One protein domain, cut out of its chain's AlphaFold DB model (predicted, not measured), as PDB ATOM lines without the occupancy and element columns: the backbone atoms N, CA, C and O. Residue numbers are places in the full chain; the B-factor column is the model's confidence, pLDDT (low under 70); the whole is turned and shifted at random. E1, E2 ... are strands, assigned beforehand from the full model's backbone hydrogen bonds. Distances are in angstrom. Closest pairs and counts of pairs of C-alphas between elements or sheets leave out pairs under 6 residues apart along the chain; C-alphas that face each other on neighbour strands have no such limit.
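Overview. This is residues 7 to 134 of the 135 residues of an uncharacterized protein of Chitinophagaceae bacterium (UniProt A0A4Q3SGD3). Two strongly twisted sheets make two lobes: E1 to E5 with E10 form a sheet folded back on itself, and E6 to E9 form a second sheet beside the E5 edge of the first. In the folded sheet E5 and E4 face E2, E1 and E10, with E3 as the hinge; after E9 the printed part crosses back to the first lobe, where E10 sits beside E1. The printed part has 128 residues, no named helix and ten strands, E1 to E10 along the chain: all strand. The orders are E5, E4, E3, E2, E1, E10, mixed, and E6, E7, E8, E9, all antiparallel. The whole is compact, with a radius of gyration of the C-alphas of 15.1 A and spans of 40 by 34 by 34 A.

Along the chain. E1, residues 7 to 15, begins at C-alpha 7 (-30.445, -54.631, 16.813), is 21.1 A long and bends by 63 degrees at residue 11. E2, residues 18 to 27, is 27.8 A long, and E3, residues 31 to 39, 25.4 A. E4 is residues 44 to 49. E5, residues 52 to 61, is 21.8 A long, bends by 58 degrees at residue 55 and ends at C-alpha 61 (-41.399, -38.255, 26.149). E6 is residues 69 to 71, E7 residues 81 to 88, and E8 residues 92 to 99, 23.4 A long. E9 is residues 110 to 115; E10, residues 126 to 129, ends at C-alpha 129 (-25.158, -54.226, 24.174).

Arrangement. E1 to E5 form a meander, each strand the antiparallel neighbour of the one before. Within hydrogen-bond range are N 8 and O 24 of E1 and E2, 2.9 A, N 23 and O 35 of E2 and E3, 2.8 A, N 46 and O 38 of E4 and E3, 2.8 A, and N 59 and O 45 of E5 and E4, 2.8 A. E10 is parallel to E1 at 33 degrees; C-alphas 8 and 128 face each other at 5.3 A, with no N and O across this pair within hydrogen-bond range. E6 to E9 form a second meander, with N 83 and O 70 at 2.8 A, N 84 and O 96 at 2.9 A, and N 95 and O 112 at 2.9 A. Between the sheets, the closest C-alphas of E5 and E8 are those of Gly 60 and Phe 95, 7.0 A. E9 and E10 are apart.

Size, cuts and confidence. The C-alphas of Val 103 and Val 132 are farthest apart, 43.1 A. The printed part has no cut and no long link. Mean pLDDT of the printed part is 89.4; residues 28 to 29, 31, 125 to 126, 129 to 131 and 134 are under 70.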
ATOM      1  N   THR A   7     -30.841 -56.021  16.558       70.81
ATOM      2  CA  THR A   7     -30.445 -54.631  16.813       70.81
ATOM      3  C   THR A   7     -29.232 -54.627  17.740       70.81
ATOM      4  O   THR A   7     -29.223 -55.308  18.767       70.81
ATOM      5  N   GLU A   8     -28.196 -53.879  17.370       75.94
ATOM      6  CA  GLU A   8     -26.950 -53.752  18.130       75.94
ATOM      7  C   GLU A   8     -26.611 -52.278  18.356       75.94
ATOM      8  O   GLU A   8     -26.673 -51.464  17.430       75.94
ATOM      9  N   ILE A   9     -26.203 -51.945  19.582       75.31
ATOM     10  CA  ILE A   9     -25.515 -50.682  19.855       75.31
ATOM     11  C   ILE A   9     -24.056 -50.883  19.457       75.31
ATOM     12  O   ILE A   9     -23.337 -51.640  20.110       75.31
ATOM     13  N   LYS A  10     -23.643 -50.247  18.359       72.44
ATOM     14  CA  LYS A  10     -22.295 -50.437  17.800       72.44
ATOM     15  C   LYS A  10     -21.293 -49.399  18.271       72.44
ATOM     16  O   LYS A  10     -20.105 -49.693  18.289       72.44
ATOM     17  N   ASP A  11     -21.760 -48.193  18.577       80.62
ATOM     18  CA  ASP A  11     -20.880 -47.060  18.839       80.62
ATOM     19  C   ASP A  11     -21.613 -45.920  19.561       80.62
ATOM     20  O   ASP A  11     -22.841 -45.937  19.713       80.62
ATOM     21  N   SER A  12     -20.856 -44.897  19.940       87.69
ATOM     22  CA  SER A  12     -21.358 -43.602  20.381       87.69
ATOM     23  C   SER A  12     -20.801 -42.480  19.503       87.69
ATOM     24  O   SER A  12     -19.708 -42.586  18.957       87.69
ATOM     25  N   VAL A  13     -21.556 -41.398  19.343       92.69
ATOM     26  CA  VAL A  13     -21.150 -40.250  18.528       92.69
ATOM     27  C   VAL A  13     -21.578 -38.951  19.195       92.69
ATOM     28  O   VAL A  13     -22.628 -38.882  19.837       92.69
ATOM     29  N   MET A  14     -20.764 -37.910  19.036       95.00
ATOM     30  CA  MET A  14     -21.118 -36.558  19.452       95.00
ATOM     31  C   MET A  14     -21.837 -35.847  18.307       95.00
ATOM     32  O   MET A  14     -21.266 -35.666  17.236       95.00
ATOM     33  N   ILE A  15     -23.077 -35.417  18.541       94.38
ATOM     34  CA  ILE A  15     -23.860 -34.602  17.603       94.38
ATOM     35  C   ILE A  15     -24.188 -33.296  18.318       94.38
ATOM     36  O   ILE A  15     -24.811 -33.310  19.382       94.38
ATOM     37  N   SER A  16     -23.704 -32.172  17.785       93.56
ATOM     38  CA  SER A  16     -23.867 -30.834  18.381       93.56
ATOM     39  C   SER A  16     -23.512 -30.779  19.876       93.56
ATOM     40  O   SER A  16     -24.248 -30.226  20.692       93.56
ATOM     41  N   GLY A  17     -22.398 -31.416  20.256       93.50
ATOM     42  CA  GLY A  17     -21.908 -31.442  21.640       93.50
ATOM     43  C   GLY A  17     -22.679 -32.366  22.591       93.50
ATOM     44  O   GLY A  17     -22.427 -32.347  23.794       93.50
ATOM     45  N   LYS A  18     -23.598 -33.195  22.086       96.12
ATOM     46  CA  LYS A  18     -24.366 -34.162  22.880       96.12
ATOM     47  C   LYS A  18     -24.024 -35.591  22.465       96.12
ATOM     48  O   LYS A  18     -23.906 -35.875  21.277       96.12
ATOM     49  N   LEU A  19     -23.889 -36.489  23.442       94.62
ATOM     50  CA  LEU A  19     -23.634 -37.909  23.196       94.62
ATOM     51  C   LEU A  19     -24.917 -38.607  22.724       94.62
ATOM     52  O   LEU A  19     -25.966 -38.473  23.367       94.62
ATOM     53  N   TYR A  20     -24.805 -39.352  21.626       95.44
ATOM     54  CA  TYR A  20     -25.820 -40.242  21.066       95.44
ATOM     55  C   TYR A  20     -25.255 -41.657  20.930       95.44
ATOM     56  O   TYR A  20     -24.066 -41.836  20.674       95.44
ATOM     57  N   TYR A  21     -26.124 -42.658  21.037       91.88
ATOM     58  CA  TYR A  21     -25.785 -44.057  20.787       91.88
ATOM     59  C   TYR A  21     -26.251 -44.467  19.397       91.88
ATOM     60  O   TYR A  21     -27.387 -44.183  19.013       91.88
ATOM     61  N   LYS A  22     -25.374 -45.138  18.652       90.69
ATOM     62  CA  LYS A  22     -25.650 -45.652  17.312       90.69
ATOM     63  C   LYS A  22     -26.244 -47.051  17.407       90.69
ATOM     64  O   LYS A  22     -25.547 -48.012  17.737       90.69
ATOM     65  N   PHE A  23     -27.510 -47.157  17.042       86.62
ATOM     66  CA  PHE A  23     -28.232 -48.408  16.886       86.62
ATOM     67  C   PHE A  23     -28.180 -48.833  15.429       86.62
ATOM     68  O   PHE A  23     -28.449 -48.040  14.526       86.62
ATOM     69  N   VAL A  24     -27.835 -50.093  15.212       84.75
ATOM     70  CA  VAL A  24     -27.823 -50.728  13.905       84.75
ATOM     71  C   VAL A  24     -28.753 -51.925  13.948       84.75
ATOM     72  O   VAL A  24     -28.509 -52.863  14.706       84.75
ATOM     73  N   SER A  25     -29.792 -51.884  13.126       78.94
ATOM     74  CA  SER A  25     -30.815 -52.916  13.039       78.94
ATOM     75  C   SER A  25     -30.802 -53.575  11.664       78.94
ATOM     76  O   SER A  25     -30.724 -52.883  10.651       78.94
ATOM     77  N   LEU A  26     -30.916 -54.901  11.634       78.06
ATOM     78  CA  LEU A  26     -31.275 -55.671  10.446       78.06
ATOM     79  C   LEU A  26     -32.703 -56.183  10.642       78.06
ATOM     80  O   LEU A  26     -32.996 -56.831  11.648       78.06
ATOM     81  N   ILE A  27     -33.589 -55.865   9.706       71.31
ATOM     82  CA  ILE A  27     -35.011 -56.207   9.721       71.31
ATOM     83  C   ILE A  27     -35.296 -56.979   8.432       71.31
ATOM     84  O   ILE A  27     -34.968 -56.514   7.351       71.31
ATOM     85  N   GLY A  28     -35.870 -58.177   8.524       65.69
ATOM     86  CA  GLY A  28     -36.223 -58.978   7.345       65.69
ATOM     87  C   GLY A  28     -35.048 -59.670   6.642       65.69
ATOM     88  O   GLY A  28     -35.282 -60.419   5.701       65.69
ATOM     89  N   GLY A  29     -33.813 -59.509   7.131       65.31
ATOM     90  CA  GLY A  29     -32.601 -60.111   6.553       65.31
ATOM     91  C   GLY A  29     -31.920 -59.265   5.469       65.31
ATOM     92  O   GLY A  29     -30.750 -59.484   5.170       65.31
ATOM     93  N   ASP A  30     -32.606 -58.253   4.945       72.06
ATOM     94  CA  ASP A  30     -32.164 -57.377   3.855       72.06
ATOM     95  C   ASP A  30     -32.279 -55.877   4.190       72.06
ATOM     96  O   ASP A  30     -31.466 -55.079   3.716       72.06
ATOM     97  N   ALA A  31     -33.225 -55.472   5.045       68.31
ATOM     98  CA  ALA A  31     -33.393 -54.072   5.420       68.31
ATOM     99  C   ALA A  31     -32.481 -53.679   6.591       68.31
ATOM    100  O   ALA A  31     -32.597 -54.189   7.705       68.31
ATOM    101  N   PHE A  32     -31.589 -52.719   6.350       76.75
ATOM    102  CA  PHE A  32     -30.677 -52.176   7.353       76.75
ATOM    103  C   PHE A  32     -31.123 -50.780   7.791       76.75
ATOM    104  O   PHE A  32     -31.271 -49.882   6.962       76.75
ATOM    105  N   ALA A  33     -31.283 -50.569   9.094       81.81
ATOM    106  CA  ALA A  33     -31.592 -49.266   9.669       81.81
ATOM    107  C   ALA A  33     -30.483 -48.833  10.630       81.81
ATOM    108  O   ALA A  33     -30.034 -49.602  11.477       81.81
ATOM    109  N   THR A  34     -30.044 -47.582  10.511       88.62
ATOM    110  CA  THR A  34     -29.193 -46.937  11.515       88.62
ATOM    111  C   THR A  34     -29.981 -45.816  12.159       88.62
ATOM    112  O   THR A  34     -30.549 -44.983  11.461       88.62
ATOM    113  N   SER A  35     -30.001 -45.781  13.486       90.69
ATOM    114  CA  SER A  35     -30.533 -44.646  14.231       90.69
ATOM    115  C   SER A  35     -29.525 -44.193  15.273       90.69
ATOM    116  O   SER A  35     -28.831 -45.008  15.879       90.69
ATOM    117  N   TYR A  36     -29.428 -42.883  15.478       94.81
ATOM    118  CA  TYR A  36     -28.689 -42.326  16.603       94.81
ATOM    119  C   TYR A  36     -29.701 -41.774  17.583       94.81
ATOM    120  O   TYR A  36     -30.517 -40.924  17.222       94.81
ATOM    121  N   LEU A  37     -29.675 -42.299  18.804       94.88
ATOM    122  CA  LEU A  37     -30.658 -41.981  19.829       94.88
ATOM    123  C   LEU A  37     -29.962 -41.530  21.111       94.88
ATOM    124  O   LEU A  37     -28.916 -42.059  21.493       94.88
ATOM    125  N   ARG A  38     -30.575 -40.572  21.797       94.62
ATOM    126  CA  ARG A  38     -30.245 -40.206  23.178       94.62
ATOM    127  C   ARG A  38     -31.522 -39.961  23.962       94.62
ATOM    128  O   ARG A  38     -32.529 -39.573  23.381       94.62
ATOM    129  N   ILE A  39     -31.449 -40.119  25.276       94.88
ATOM    130  CA  ILE A  39     -32.418 -39.502  26.181       94.88
ATOM    131  C   ILE A  39     -31.831 -38.155  26.597       94.88
ATOM    132  O   ILE A  39     -30.670 -38.088  27.008       94.88
ATOM    133  N   ASP A  40     -32.588 -37.081  26.402       95.31
ATOM    134  CA  ASP A  40     -32.183 -35.751  26.836       95.31
ATOM    135  C   ASP A  40     -32.451 -35.515  28.328       95.31
ATOM    136  O   ASP A  40     -33.004 -36.347  29.047       95.31
ATOM    137  N   GLU A  41     -32.024 -34.353  28.797       95.00
ATOM    138  CA  GLU A  41     -32.081 -33.935  30.192       95.00
ATOM    139  C   GLU A  41     -33.525 -33.788  30.713       95.00
ATOM    140  O   GLU A  41     -33.747 -33.830  31.920       95.00
ATOM    141  N   SER A  42     -34.505 -33.657  29.813       95.62
ATOM    142  CA  SER A  42     -35.935 -33.604  30.132       95.62
ATOM    143  C   SER A  42     -36.629 -34.970  30.062       95.62
ATOM    144  O   SER A  42     -37.823 -35.073  30.331       95.62
ATOM    145  N   GLY A  43     -35.894 -36.035  29.730       94.62
ATOM    146  CA  GLY A  43     -36.449 -37.377  29.584       94.62
ATOM    147  C   GLY A  43     -37.090 -37.637  28.220       94.62
ATOM    148  O   GLY A  43     -37.896 -38.561  28.099       94.62
ATOM    149  N   LYS A  44     -36.745 -36.866  27.182       97.12
ATOM    150  CA  LYS A  44     -37.214 -37.119  25.813       97.12
ATOM    151  C   LYS A  44     -36.241 -38.008  25.058       97.12
ATOM    152  O   LYS A  44     -35.031 -37.800  25.097       97.12
ATOM    153  N   LEU A  45     -36.771 -38.987  24.331       96.56
ATOM    154  CA  LEU A  45     -36.005 -39.783  23.381       96.56
ATOM    155  C   LEU A  45     -35.825 -38.973  22.098       96.56
ATOM    156  O   LEU A  45     -36.782 -38.756  21.361       96.56
ATOM    157  N   ILE A  46     -34.602 -38.543  21.822       97.38
ATOM    158  CA  ILE A  46     -34.257 -37.729  20.659       97.38
ATOM    159  C   ILE A  46     -33.498 -38.575  19.650       97.38
ATOM    160  O   ILE A  46     -32.519 -39.237  19.995       97.38
ATOM    161  N   SER A  47     -33.910 -38.488  18.389       95.94
ATOM    162  CA  SER A  47     -33.152 -38.968  17.241       95.94
ATOM    163  C   SER A  47     -32.542 -37.801  16.470       95.94
ATOM    164  O   SER A  47     -33.184 -36.766  16.313       95.94
ATOM    165  N   SER A  48     -31.305 -37.960  16.007       96.12
ATOM    166  CA  SER A  48     -30.626 -37.023  15.103       96.12
ATOM    167  C   SER A  48     -29.620 -37.794  14.247       96.12
ATOM    168  O   SER A  48     -29.319 -38.942  14.563       96.12
ATOM    169  N   ASP A  49     -29.114 -37.212  13.164       92.94
ATOM    170  CA  ASP A  49     -28.077 -37.828  12.329       92.94
ATOM    171  C   ASP A  49     -26.840 -36.918  12.297       92.94
ATOM    172  O   ASP A  49     -26.997 -35.711  12.116       92.94
ATOM    173  N   PRO A  50     -25.606 -37.441  12.435       93.19
ATOM    174  CA  PRO A  50     -24.390 -36.632  12.328       93.19
ATOM    175  C   PRO A  50     -24.272 -35.841  11.018       93.19
ATOM    176  O   PRO A  50     -23.614 -34.805  10.993       93.19
ATOM    177  N   LYS A  51     -24.897 -36.314   9.931       93.44
ATOM    178  CA  LYS A  51     -24.962 -35.609   8.643       93.44
ATOM    179  C   LYS A  51     -25.919 -34.417   8.667       93.44
ATOM    180  O   LYS A  51     -25.743 -33.492   7.882       93.44
ATOM    181  N   TYR A  52     -26.916 -34.445   9.550       93.00
ATOM    182  CA  TYR A  52     -27.957 -33.425   9.693       93.00
ATOM    183  C   TYR A  52     -28.146 -33.076  11.179       93.00
ATOM    184  O   TYR A  52     -29.203 -33.348  11.753       93.00
ATOM    185  N   PRO A  53     -27.125 -32.495  11.830       91.25
ATOM    186  CA  PRO A  53     -27.089 -32.332  13.286       91.25
ATOM    187  C   PRO A  53     -28.164 -31.377  13.835       91.25
ATOM    188  O   PRO A  53     -28.506 -31.428  15.021       91.25
ATOM    189  N   ASP A  54     -28.719 -30.526  12.972       91.38
ATOM    190  CA  ASP A  54     -29.814 -29.615  13.307       91.38
ATOM    191  C   ASP A  54     -31.188 -30.296  13.229       91.38
ATOM    192  O   ASP A  54     -32.138 -29.852  13.876       91.38
ATOM    193  N   LEU A  55     -31.297 -31.415  12.501       91.75
ATOM    194  CA  LEU A  55     -32.525 -32.196  12.428       91.75
ATOM    195  C   LEU A  55     -32.639 -33.082  13.671       91.75
ATOM    196  O   LEU A  55     -31.899 -34.055  13.852       91.75
ATOM    197  N   LYS A  56     -33.600 -32.743  14.530       94.44
ATOM    198  CA  LYS A  56     -33.926 -33.486  15.748       94.44
ATOM    199  C   LYS A  56     -35.368 -33.954  15.689       94.44
ATOM    200  O   LYS A  56     -36.266 -33.178  15.383       94.44
ATOM    201  N   VAL A  57     -35.571 -35.224  16.011       96.25
ATOM    202  CA  VAL A  57     -36.882 -35.872  16.002       96.25
ATOM    203  C   VAL A  57     -37.159 -36.429  17.391       96.25
ATOM    204  O   VAL A  57     -36.425 -37.296  17.870       96.25
ATOM    205  N   ILE A  58     -38.219 -35.953  18.041       97.44
ATOM    206  CA  ILE A  58     -38.690 -36.487  19.319       97.44
ATOM    207  C   ILE A  58     -39.417 -37.806  19.046       97.44
ATOM    208  O   ILE A  58     -40.443 -37.845  18.374       97.44
ATOM    209  N   ARG A  59     -38.873 -38.907  19.561       95.75
ATOM    210  CA  ARG A  59     -39.398 -40.277  19.413       95.75
ATOM    211  C   ARG A  59     -40.162 -40.766  20.647       95.75
ATOM    212  O   ARG A  59     -40.686 -41.875  20.631       95.75
ATOM    213  N   GLY A  60     -40.191 -39.980  21.717       96.56
ATOM    214  CA  GLY A  60     -40.871 -40.310  22.966       96.56
ATOM    215  C   GLY A  60     -40.607 -39.254  24.033       96.56
ATOM    216  O   GLY A  60     -39.546 -38.633  24.033       96.56
ATOM    217  N   ASP A  61     -41.553 -39.076  24.949       97.06
ATOM    218  CA  ASP A  61     -41.399 -38.255  26.149       97.06
ATOM    219  C   ASP A  61     -41.725 -39.127  27.366       97.06
ATOM    220  O   ASP A  61     -42.881 -39.465  27.619       97.06
ATOM    221  N   PHE A  62     -40.693 -39.557  28.095       95.38
ATOM    222  CA  PHE A  62     -40.863 -40.457  29.236       95.38
ATOM    223  C   PHE A  62     -41.400 -39.736  30.482       95.38
ATOM    224  O   PHE A  62     -41.828 -40.391  31.437       95.38
ATOM    225  N   SER A  63     -41.424 -38.399  30.478       95.25
ATOM    226  CA  SER A  63     -41.993 -37.580  31.550       95.25
ATOM    227  C   SER A  63     -43.503 -37.358  31.375       95.25
ATOM    228  O   SER A  63     -44.224 -37.299  32.374       95.25
ATOM    229  N   ALA A  64     -43.990 -37.377  30.132       96.31
ATOM    230  CA  ALA A  64     -45.382 -37.116  29.760       96.31
ATOM    231  C   ALA A  64     -46.402 -38.088  30.384       96.31
ATOM    232  O   ALA A  64     -46.083 -39.231  30.730       96.31
ATOM    233  N   LYS A  65     -47.643 -37.629  30.545       97.75
ATOM    234  CA  LYS A  65     -48.784 -38.373  31.096       97.75
ATOM    235  C   LYS A  65     -49.652 -38.940  29.975       97.75
ATOM    236  O   LYS A  65     -49.596 -38.475  28.845       97.75
ATOM    237  N   VAL A  66     -50.473 -39.943  30.294       98.31
ATOM    238  CA  VAL A  66     -51.463 -40.479  29.344       98.31
ATOM    239  C   VAL A  66     -52.381 -39.351  28.867       98.31
ATOM    240  O   VAL A  66     -52.897 -38.593  29.684       98.31
ATOM    241  N   GLY A  67     -52.570 -39.259  27.553       98.25
ATOM    242  CA  GLY A  67     -53.328 -38.198  26.891       98.25
ATOM    243  C   GLY A  67     -52.491 -36.998  26.444       98.25
ATOM    244  O   GLY A  67     -52.959 -36.251  25.588       98.25
ATOM    245  N   ASP A  68     -51.263 -36.827  26.948       98.44
ATOM    246  CA  ASP A  68     -50.383 -35.750  26.489       98.44
ATOM    247  C   ASP A  68     -50.009 -35.949  25.017       98.44
ATOM    248  O   ASP A  68     -49.835 -37.079  24.538       98.44
ATOM    249  N   GLN A  69     -49.856 -34.824  24.314       98.06
ATOM    250  CA  GLN A  69     -49.545 -34.787  22.892       98.06
ATOM    251  C   GLN A  69     -48.331 -33.909  22.602       98.06
ATOM    252  O   GLN A  69     -48.142 -32.859  23.216       98.06
ATOM    253  N   PHE A  70     -47.523 -34.318  21.630       97.56
ATOM    254  CA  PHE A  70     -46.408 -33.526  21.111       97.56
ATOM    255  C   PHE A  70     -46.163 -33.840  19.635       97.56
ATOM    256  O   PHE A  70     -46.663 -34.833  19.115       97.56
ATOM    257  N   PHE A  71     -45.380 -33.003  18.958       97.44
ATOM    258  CA  PHE A  71     -44.963 -33.244  17.578       97.44
ATOM    259  C   PHE A  71     -43.534 -33.771  17.519       97.44
ATOM    260  O   PHE A  71     -42.690 -33.411  18.343       97.44
ATOM    261  N   THR A  72     -43.258 -34.626  16.537       97.06
ATOM    262  CA  THR A  72     -41.922 -35.200  16.339       97.06
ATOM    263  C   THR A  72     -40.879 -34.147  15.968       97.06
ATOM    264  O   THR A  72     -39.783 -34.158  16.524       97.06
ATOM    265  N   THR A  73     -41.219 -33.232  15.057       95.00
ATOM    266  CA  THR A  73     -40.359 -32.128  14.603       95.00
ATOM    267  C   THR A  73     -40.995 -30.771  14.885       95.00
ATOM    268  O   THR A  73     -40.274 -29.821  15.168       95.00
ATOM    269  N   GLY A  74     -42.331 -30.679  14.839       94.88
ATOM    270  CA  GLY A  74     -43.072 -29.426  15.009       94.88
ATOM    271  C   GLY A  74     -43.038 -28.511  13.783       94.88
ATOM    272  O   GLY A  74     -43.496 -27.373  13.863       94.88
ATOM    273  N   ASN A  75     -42.501 -28.984  12.654       93.00
ATOM    274  CA  ASN A  75     -42.322 -28.184  11.441       93.00
ATOM    275  C   ASN A  75     -43.544 -28.208  10.510       93.00
ATOM    276  O   ASN A  75     -43.540 -27.517   9.494       93.00
ATOM    277  N   GLY A  76     -44.567 -29.018  10.808       92.94
ATOM    278  CA  GLY A  76     -45.785 -29.074   9.992       92.94
ATOM    279  C   GLY A  76     -45.593 -29.690   8.601       92.94
ATOM    280  O   GLY A  76     -46.372 -29.415   7.692       92.94
ATOM    281  N   THR A  77     -44.538 -30.488   8.416       93.88
ATOM    282  CA  THR A  77     -44.260 -31.188   7.151       93.88
ATOM    283  C   THR A  77     -45.018 -32.510   7.067       93.88
ATOM    284  O   THR A  77     -45.516 -33.015   8.071       93.88
ATOM    285  N   ASP A  78     -45.061 -33.111   5.881       93.12
ATOM    286  CA  ASP A  78     -45.649 -34.435   5.644       93.12
ATOM    287  C   ASP A  78     -44.998 -35.563   6.467       93.12
ATOM    288  O   ASP A  78     -45.636 -36.579   6.724       93.12
ATOM    289  N   THR A  79     -43.761 -35.378   6.929       91.44
ATOM    290  CA  THR A  79     -43.072 -36.313   7.833       91.44
ATOM    291  C   THR A  79     -43.305 -36.033   9.318       91.44
ATOM    292  O   THR A  79     -42.898 -36.841  10.154       91.44
ATOM    293  N   ASP A  80     -43.949 -34.914   9.669       95.62
ATOM    294  CA  ASP A  80     -44.217 -34.565  11.060       95.62
ATOM    295  C   ASP A  80     -45.418 -35.347  11.595       95.62
ATOM    296  O   ASP A  80     -46.505 -35.368  11.007       95.62
ATOM    297  N   GLN A  81     -45.213 -35.991  12.737       97.62
ATOM    298  CA  GLN A  81     -46.217 -36.829  13.371       97.62
ATOM    299  C   GLN A  81     -46.659 -36.203  14.689       97.62
ATOM    300  O   GLN A  81     -45.827 -35.736  15.474       97.62
ATOM    301  N   GLN A  82     -47.963 -36.241  14.952       98.12
ATOM    302  CA  GLN A  82     -48.485 -36.021  16.290       98.12
ATOM    303  C   GLN A  82     -48.353 -37.324  17.068       98.12
ATOM    304  O   GLN A  82     -48.774 -38.392  16.623       98.12
ATOM    305  N   VAL A  83     -47.762 -37.222  18.245       98.25
ATOM    306  CA  VAL A  83     -47.535 -38.337  19.146       98.25
ATOM    307  C   VAL A  83     -48.433 -38.164  20.353       98.25
ATOM    308  O   VAL A  83     -48.424 -37.103  20.966       98.25
ATOM    309  N   THR A  84     -49.201 -39.195  20.692       98.56
ATOM    310  CA  THR A  84     -50.063 -39.226  21.882       98.56
ATOM    311  C   THR A  84     -49.600 -40.326  22.825       98.56
ATOM    312  O   THR A  84     -49.399 -41.463  22.395       98.56
ATOM    313  N   VAL A  85     -49.457 -40.025  24.115       98.38
ATOM    314  CA  VAL A  85     -49.177 -41.050  25.132       98.38
ATOM    315  C   VAL A  85     -50.454 -41.846  25.396       98.38
ATOM    316  O   VAL A  85     -51.423 -41.312  25.934       98.38
ATOM    317  N   THR A  86     -50.474 -43.123  25.026       98.31
ATOM    318  CA  THR A  86     -51.672 -43.975  25.144       98.31
ATOM    319  C   THR A  86     -51.671 -44.852  26.387       98.31
ATOM    320  O   THR A  86     -52.725 -45.298  26.830       98.31
ATOM    321  N   GLU A  87     -50.502 -45.090  26.976       98.00
ATOM    322  CA  GLU A  87     -50.348 -45.942  28.152       98.00
ATOM    323  C   GLU A  87     -49.127 -45.491  28.942       98.00
ATOM    324  O   GLU A  87     -48.086 -45.203  28.352       98.00
ATOM    325  N   LYS A  88     -49.235 -45.471  30.271       97.31
ATOM    326  CA  LYS A  88     -48.094 -45.292  31.165       97.31
ATOM    327  C   LYS A  88     -48.339 -46.034  32.472       97.31
ATOM    328  O   LYS A  88     -49.309 -45.763  33.172       97.31
ATOM    329  N   THR A  89     -47.441 -46.951  32.784       96.69
ATOM    330  CA  THR A  89     -47.370 -47.706  34.036       96.69
ATOM    331  C   THR A  89     -45.945 -47.618  34.587       96.69
ATOM    332  O   THR A  89     -45.056 -47.044  33.954       96.69
ATOM    333  N   ASP A  90     -45.693 -48.227  35.746       94.31
ATOM    334  CA  ASP A  90     -44.348 -48.270  36.335       94.31
ATOM    335  C   ASP A  90     -43.319 -49.010  35.462       94.31
ATOM    336  O   ASP A  90     -42.110 -48.778  35.583       94.31
ATOM    337  N   SER A  91     -43.785 -49.902  34.581       93.88
ATOM    338  CA  SER A  91     -42.942 -50.779  33.760       93.88
ATOM    339  C   SER A  91     -43.014 -50.494  32.262       93.88
ATOM    340  O   SER A  91     -42.107 -50.908  31.541       93.88
ATOM    341  N   LYS A  92     -44.041 -49.790  31.777       95.81
ATOM    342  CA  LYS A  92     -44.295 -49.616  30.344       95.81
ATOM    343  C   LYS A  92     -44.832 -48.229  30.022       95.81
ATOM    344  O   LYS A  92     -45.644 -47.677  30.757       95.81
ATOM    345  N   ILE A  93     -44.430 -47.701  28.874       97.50
ATOM    346  CA  ILE A  93     -45.063 -46.540  28.245       97.50
ATOM    347  C   ILE A  93     -45.345 -46.851  26.776       97.50
ATOM    348  O   ILE A  93     -44.550 -47.536  26.129       97.50
ATOM    349  N   SER A  94     -46.462 -46.355  26.252       97.75
ATOM    350  CA  SER A  94     -46.843 -46.508  24.846       97.75
ATOM    351  C   SER A  94     -47.173 -45.158  24.226       97.75
ATOM    352  O   SER A  94     -47.799 -44.301  24.853       97.75
ATOM    353  N   PHE A  95     -46.758 -44.991  22.978       98.12
ATOM    354  CA  PHE A  95     -46.947 -43.787  22.185       98.12
ATOM    355  C   PHE A  95     -47.617 -44.160  20.863       98.12
ATOM    356  O   PHE A  95     -47.125 -45.040  20.155       98.12
ATOM    357  N   SER A  96     -48.716 -43.489  20.531       98.19
ATOM    358  CA  SER A  96     -49.364 -43.558  19.221       98.19
ATOM    359  C   SER A  96     -48.843 -42.432  18.337       98.19
ATOM    360  O   SER A  96     -48.863 -41.282  18.766       98.19
ATOM    361  N   PHE A  97     -48.379 -42.755  17.135       97.94
ATOM    362  CA  PHE A  97     -47.839 -41.818  16.152       97.94
ATOM    363  C   PHE A  97     -48.797 -41.725  14.975       97.94
ATOM    364  O   PHE A  97     -49.042 -42.741  14.328       97.94
ATOM    365  N   ASP A  98     -49.278 -40.525  14.667       97.75
ATOM    366  CA  ASP A  98     -50.131 -40.264  13.507       97.75
ATOM    367  C   ASP A  98     -49.528 -39.164  12.629       97.75
ATOM    368  O   ASP A  98     -49.087 -38.126  13.127       97.75
ATOM    369  N   TYR A  99     -49.513 -39.380  11.317       95.75
ATOM    370  CA  TYR A  99     -49.072 -38.377  10.354       95.75
ATOM    371  C   TYR A  99     -50.192 -37.366  10.124       95.75
ATOM    372  O   TYR A  99     -51.134 -37.639   9.399       95.75
ATOM    373  N   ILE A 100     -50.116 -36.156  10.669       94.69
ATOM    374  CA  ILE A 100     -51.257 -35.226  10.559       94.69
ATOM    375  C   ILE A 100     -51.311 -34.499   9.202       94.69
ATOM    376  O   ILE A 100     -52.387 -34.057   8.772       94.69
ATOM    377  N   TYR A 101     -50.169 -34.410   8.514       94.31
ATOM    378  CA  TYR A 101     -50.004 -33.648   7.270       94.31
ATOM    379  C   TYR A 101     -49.752 -34.518   6.030       94.31
ATOM    380  O   TYR A 101     -49.838 -34.016   4.912       94.31
ATOM    381  N   HIS A 102     -49.471 -35.816   6.190       95.06
ATOM    382  CA  HIS A 102     -49.228 -36.706   5.056       95.06
ATOM    383  C   HIS A 102     -50.536 -37.082   4.352       95.06
ATOM    384  O   HIS A 102     -51.446 -37.629   4.970       95.06
ATOM    385  N   VAL A 103     -50.598 -36.892   3.035       93.56
ATOM    386  CA  VAL A 103     -51.810 -37.114   2.222       93.56
ATOM    387  C   VAL A 103     -52.412 -38.516   2.376       93.56
ATOM    388  O   VAL A 103     -53.622 -38.646   2.507       93.56
ATOM    389  N   ASN A 104     -51.568 -39.552   2.399       94.62
ATOM    390  CA  ASN A 104     -52.023 -40.953   2.386       94.62
ATOM    391  C   ASN A 104     -51.883 -41.692   3.724       94.62
ATOM    392  O   ASN A 104     -52.388 -42.798   3.859       94.62
ATOM    393  N   LEU A 105     -51.132 -41.135   4.677       93.06
ATOM    394  CA  LEU A 105     -50.805 -41.829   5.934       93.06
ATOM    395  C   LEU A 105     -51.551 -41.229   7.127       93.06
ATOM    396  O   LEU A 105     -51.524 -41.800   8.214       93.06
ATOM    397  N   LYS A 106     -52.225 -40.097   6.921       94.25
ATOM    398  CA  LYS A 106     -53.035 -39.453   7.941       94.25
ATOM    399  C   LYS A 106     -54.197 -40.317   8.384       94.25
ATOM    400  O   LYS A 106     -54.948 -40.820   7.554       94.25
ATOM    401  N   GLY A 107     -54.370 -40.422   9.700       93.50
ATOM    402  CA  GLY A 107     -55.430 -41.217  10.311       93.50
ATOM    403  C   GLY A 107     -55.108 -42.710  10.372       93.50
ATOM    404  O   GLY A 107     -55.983 -43.506  10.715       93.50
ATOM    405  N   HIS A 108     -53.865 -43.099  10.078       95.31
ATOM    406  CA  HIS A 108     -53.379 -44.474  10.181       95.31
ATOM    407  C   HIS A 108     -52.270 -44.570  11.236       95.31
ATOM    408  O   HIS A 108     -51.102 -44.780  10.894       95.31
ATOM    409  N   PRO A 109     -52.609 -44.389  12.526       96.19
ATOM    410  CA  PRO A 109     -51.608 -44.359  13.569       96.19
ATOM    411  C   PRO A 109     -50.959 -45.726  13.785       96.19
ATOM    412  O   PRO A 109     -51.598 -46.771  13.649       96.19
ATOM    413  N   TYR A 110     -49.703 -45.710  14.222       95.00
ATOM    414  CA  TYR A 110     -49.022 -46.892  14.751       95.00
ATOM    415  C   TYR A 110     -48.548 -46.654  16.182       95.00
ATOM    416  O   TYR A 110     -48.319 -45.521  16.603       95.00
ATOM    417  N   VAL A 111     -48.377 -47.737  16.938       95.38
ATOM    418  CA  VAL A 111     -47.989 -47.676  18.349       95.38
ATOM    419  C   VAL A 111     -46.575 -48.201  18.536       95.38
ATOM    420  O   VAL A 111     -46.256 -49.301  18.093       95.38
ATOM    421  N   ASN A 112     -45.754 -47.443  19.260       94.38
ATOM    422  CA  ASN A 112     -44.507 -47.945  19.828       94.38
ATOM    423  C   ASN A 112     -44.603 -47.971  21.349       94.38
ATOM    424  O   ASN A 112     -44.963 -46.974  21.978       94.38
ATOM    425  N   SER A 113     -44.213 -49.097  21.937       94.44
ATOM    426  CA  SER A 113     -44.094 -49.252  23.384       94.44
ATOM    427  C   SER A 113     -42.634 -49.347  23.803       94.44
ATOM    428  O   SER A 113     -41.788 -49.818  23.047       94.44
ATOM    429  N   TYR A 114     -42.351 -48.943  25.035       92.88
ATOM    430  CA  TYR A 114     -41.051 -49.094  25.676       92.88
ATOM    431  C   TYR A 114     -41.241 -49.689  27.067       92.88
ATOM    432  O   TYR A 114     -42.119 -49.256  27.815       92.88
ATOM    433  N   ILE A 115     -40.412 -50.672  27.407       90.94
ATOM    434  CA  ILE A 115     -40.404 -51.344  28.706       90.94
ATOM    435  C   ILE A 115     -39.205 -50.842  29.509       90.94
ATOM    436  O   ILE A 115     -38.073 -50.809  29.023       90.94
ATOM    437  N   LYS A 116     -39.432 -50.445  30.760       84.88
ATOM    438  CA  LYS A 116     -38.374 -49.974  31.657       84.88
ATOM    439  C   LYS A 116     -37.322 -51.071  31.858       84.88
ATOM    440  O   LYS A 116     -37.655 -52.215  32.134       84.88
ATOM    441  N   GLY A 117     -36.045 -50.721  31.697       80.69
ATOM    442  CA  GLY A 117     -34.921 -51.664  31.793       80.69
ATOM    443  C   GLY A 117     -34.656 -52.499  30.531       80.69
ATOM    444  O   GLY A 117     -33.557 -53.024  30.394       80.69
ATOM    445  N   GLN A 118     -35.603 -52.570  29.589       79.12
ATOM    446  CA  GLN A 118     -35.449 -53.297  28.319       79.12
ATOM    447  C   GLN A 118     -35.404 -52.362  27.096       79.12
ATOM    448  O   GLN A 118     -34.778 -52.686  26.091       79.12
ATOM    449  N   GLY A 119     -36.041 -51.191  27.163       83.12
ATOM    450  CA  GLY A 119     -36.198 -50.288  26.024       83.12
ATOM    451  C   GLY A 119     -37.298 -50.756  25.070       83.12
ATOM    452  O   GLY A 119     -38.355 -51.212  25.507       83.12
ATOM    453  N   TYR A 120     -37.079 -50.604  23.764       81.31
ATOM    454  CA  TYR A 120     -38.049 -51.016  22.748       81.31
ATOM    455  C   TYR A 120     -38.140 -52.554  22.684       81.31
ATOM    456  O   TYR A 120     -37.142 -53.208  22.361       81.31
ATOM    457  N   PRO A 121     -39.311 -53.157  22.964       73.81
ATOM    458  CA  PRO A 121     -39.439 -54.584  23.227       73.81
ATOM    459  C   PRO A 121     -39.532 -55.445  21.965       73.81
ATOM    460  O   PRO A 121     -39.885 -56.609  22.116       73.81
ATOM    461  N   GLY A 122     -39.265 -54.880  20.775       71.75
ATOM    462  CA  GLY A 122     -39.502 -55.485  19.459       71.75
ATOM    463  C   GLY A 122     -39.095 -56.955  19.313       71.75
ATOM    464  O   GLY A 122     -38.368 -57.509  20.136       71.75
ATOM    465  N   ASP A 123     -39.548 -57.590  18.232       70.50
ATOM    466  CA  ASP A 123     -39.381 -59.031  17.987       70.50
ATOM    467  C   ASP A 123     -37.946 -59.404  17.566       70.50
ATOM    468  O   ASP A 123     -37.674 -59.885  16.463       70.50
ATOM    469  N   TRP A 124     -36.995 -59.149  18.458       70.69
ATOM    470  CA  TRP A 124     -35.580 -59.410  18.263       70.69
ATOM    471  C   TRP A 124     -35.270 -60.866  18.591       70.69
ATOM    472  O   TRP A 124     -35.566 -61.346  19.687       70.69
ATOM    473  N   THR A 125     -34.615 -61.564  17.661       67.25
ATOM    474  CA  THR A 125     -34.042 -62.888  17.944       67.25
ATOM    475  C   THR A 125     -32.777 -62.769  18.791       67.25
ATOM    476  O   THR A 125     -32.437 -63.707  19.501       67.25
ATOM    477  N   ARG A 126     -32.093 -61.613  18.729       69.25
ATOM    478  CA  ARG A 126     -30.899 -61.314  19.520       69.25
ATOM    479  C   ARG A 126     -30.810 -59.831  19.884       69.25
ATOM    480  O   ARG A 126     -30.966 -58.975  19.011       69.25
ATOM    481  N   LEU A 127     -30.480 -59.533  21.141       70.25
ATOM    482  CA  LEU A 127     -30.146 -58.193  21.635       70.25
ATOM    483  C   LEU A 127     -28.721 -58.192  22.196       70.25
ATOM    484  O   LEU A 127     -28.403 -58.953  23.112       70.25
ATOM    485  N   LYS A 128     -27.867 -57.309  21.669       70.31
ATOM    486  CA  LYS A 128     -26.474 -57.176  22.106       70.31
ATOM    487  C   LYS A 128     -26.141 -55.728  22.462       70.31
ATOM    488  O   LYS A 128     -26.341 -54.824  21.652       70.31
ATOM    489  N   ILE A 129     -25.600 -55.527  23.661       67.38
ATOM    490  CA  ILE A 129     -25.158 -54.226  24.174       67.38
ATOM    491  C   ILE A 129     -23.682 -54.345  24.550       67.38
ATOM    492  O   ILE A 129     -23.331 -55.175  25.384       67.38
ATOM    493  N   ASN A 130     -22.811 -53.541  23.931       65.44
ATOM    494  CA  ASN A 130     -21.368 -53.506  24.224       65.44
ATOM    495  C   ASN A 130     -20.698 -54.894  24.261       65.44
ATOM    496  O   ASN A 130     -19.933 -55.201  25.170       65.44
ATOM    497  N   GLY A 131     -21.012 -55.781  23.313       66.88
ATOM    498  CA  GLY A 131     -20.454 -57.142  23.324       66.88
ATOM    499  C   GLY A 131     -21.321 -58.185  24.037       66.88
ATOM    500  O   GLY A 131     -21.295 -59.348  23.640       66.88
ATOM    501  N   VAL A 132     -22.125 -57.776  25.021       70.25
ATOM    502  CA  VAL A 132     -22.913 -58.668  25.882       70.25
ATOM    503  C   VAL A 132     -24.250 -59.001  25.233       70.25
ATOM    504  O   VAL A 132     -25.007 -58.107  24.861       70.25
ATOM    505  N   VAL A 133     -24.545 -60.295  25.102       75.31
ATOM    506  CA  VAL A 133     -25.838 -60.792  24.614       75.31
ATOM    507  C   VAL A 133     -26.806 -60.858  25.789       75.31
ATOM    508  O   VAL A 133     -26.545 -61.567  26.756       75.31
ATOM    509  N   LEU A 134     -27.898 -60.102  25.711       67.56
ATOM    510  CA  LEU A 134     -28.942 -60.062  26.742       67.56
ATOM    511  C   LEU A 134     -30.123 -60.977  26.408       67.56
ATOM    512  O   LEU A 134     -30.845 -61.408  27.304       67.56
TER     513      LEU A 134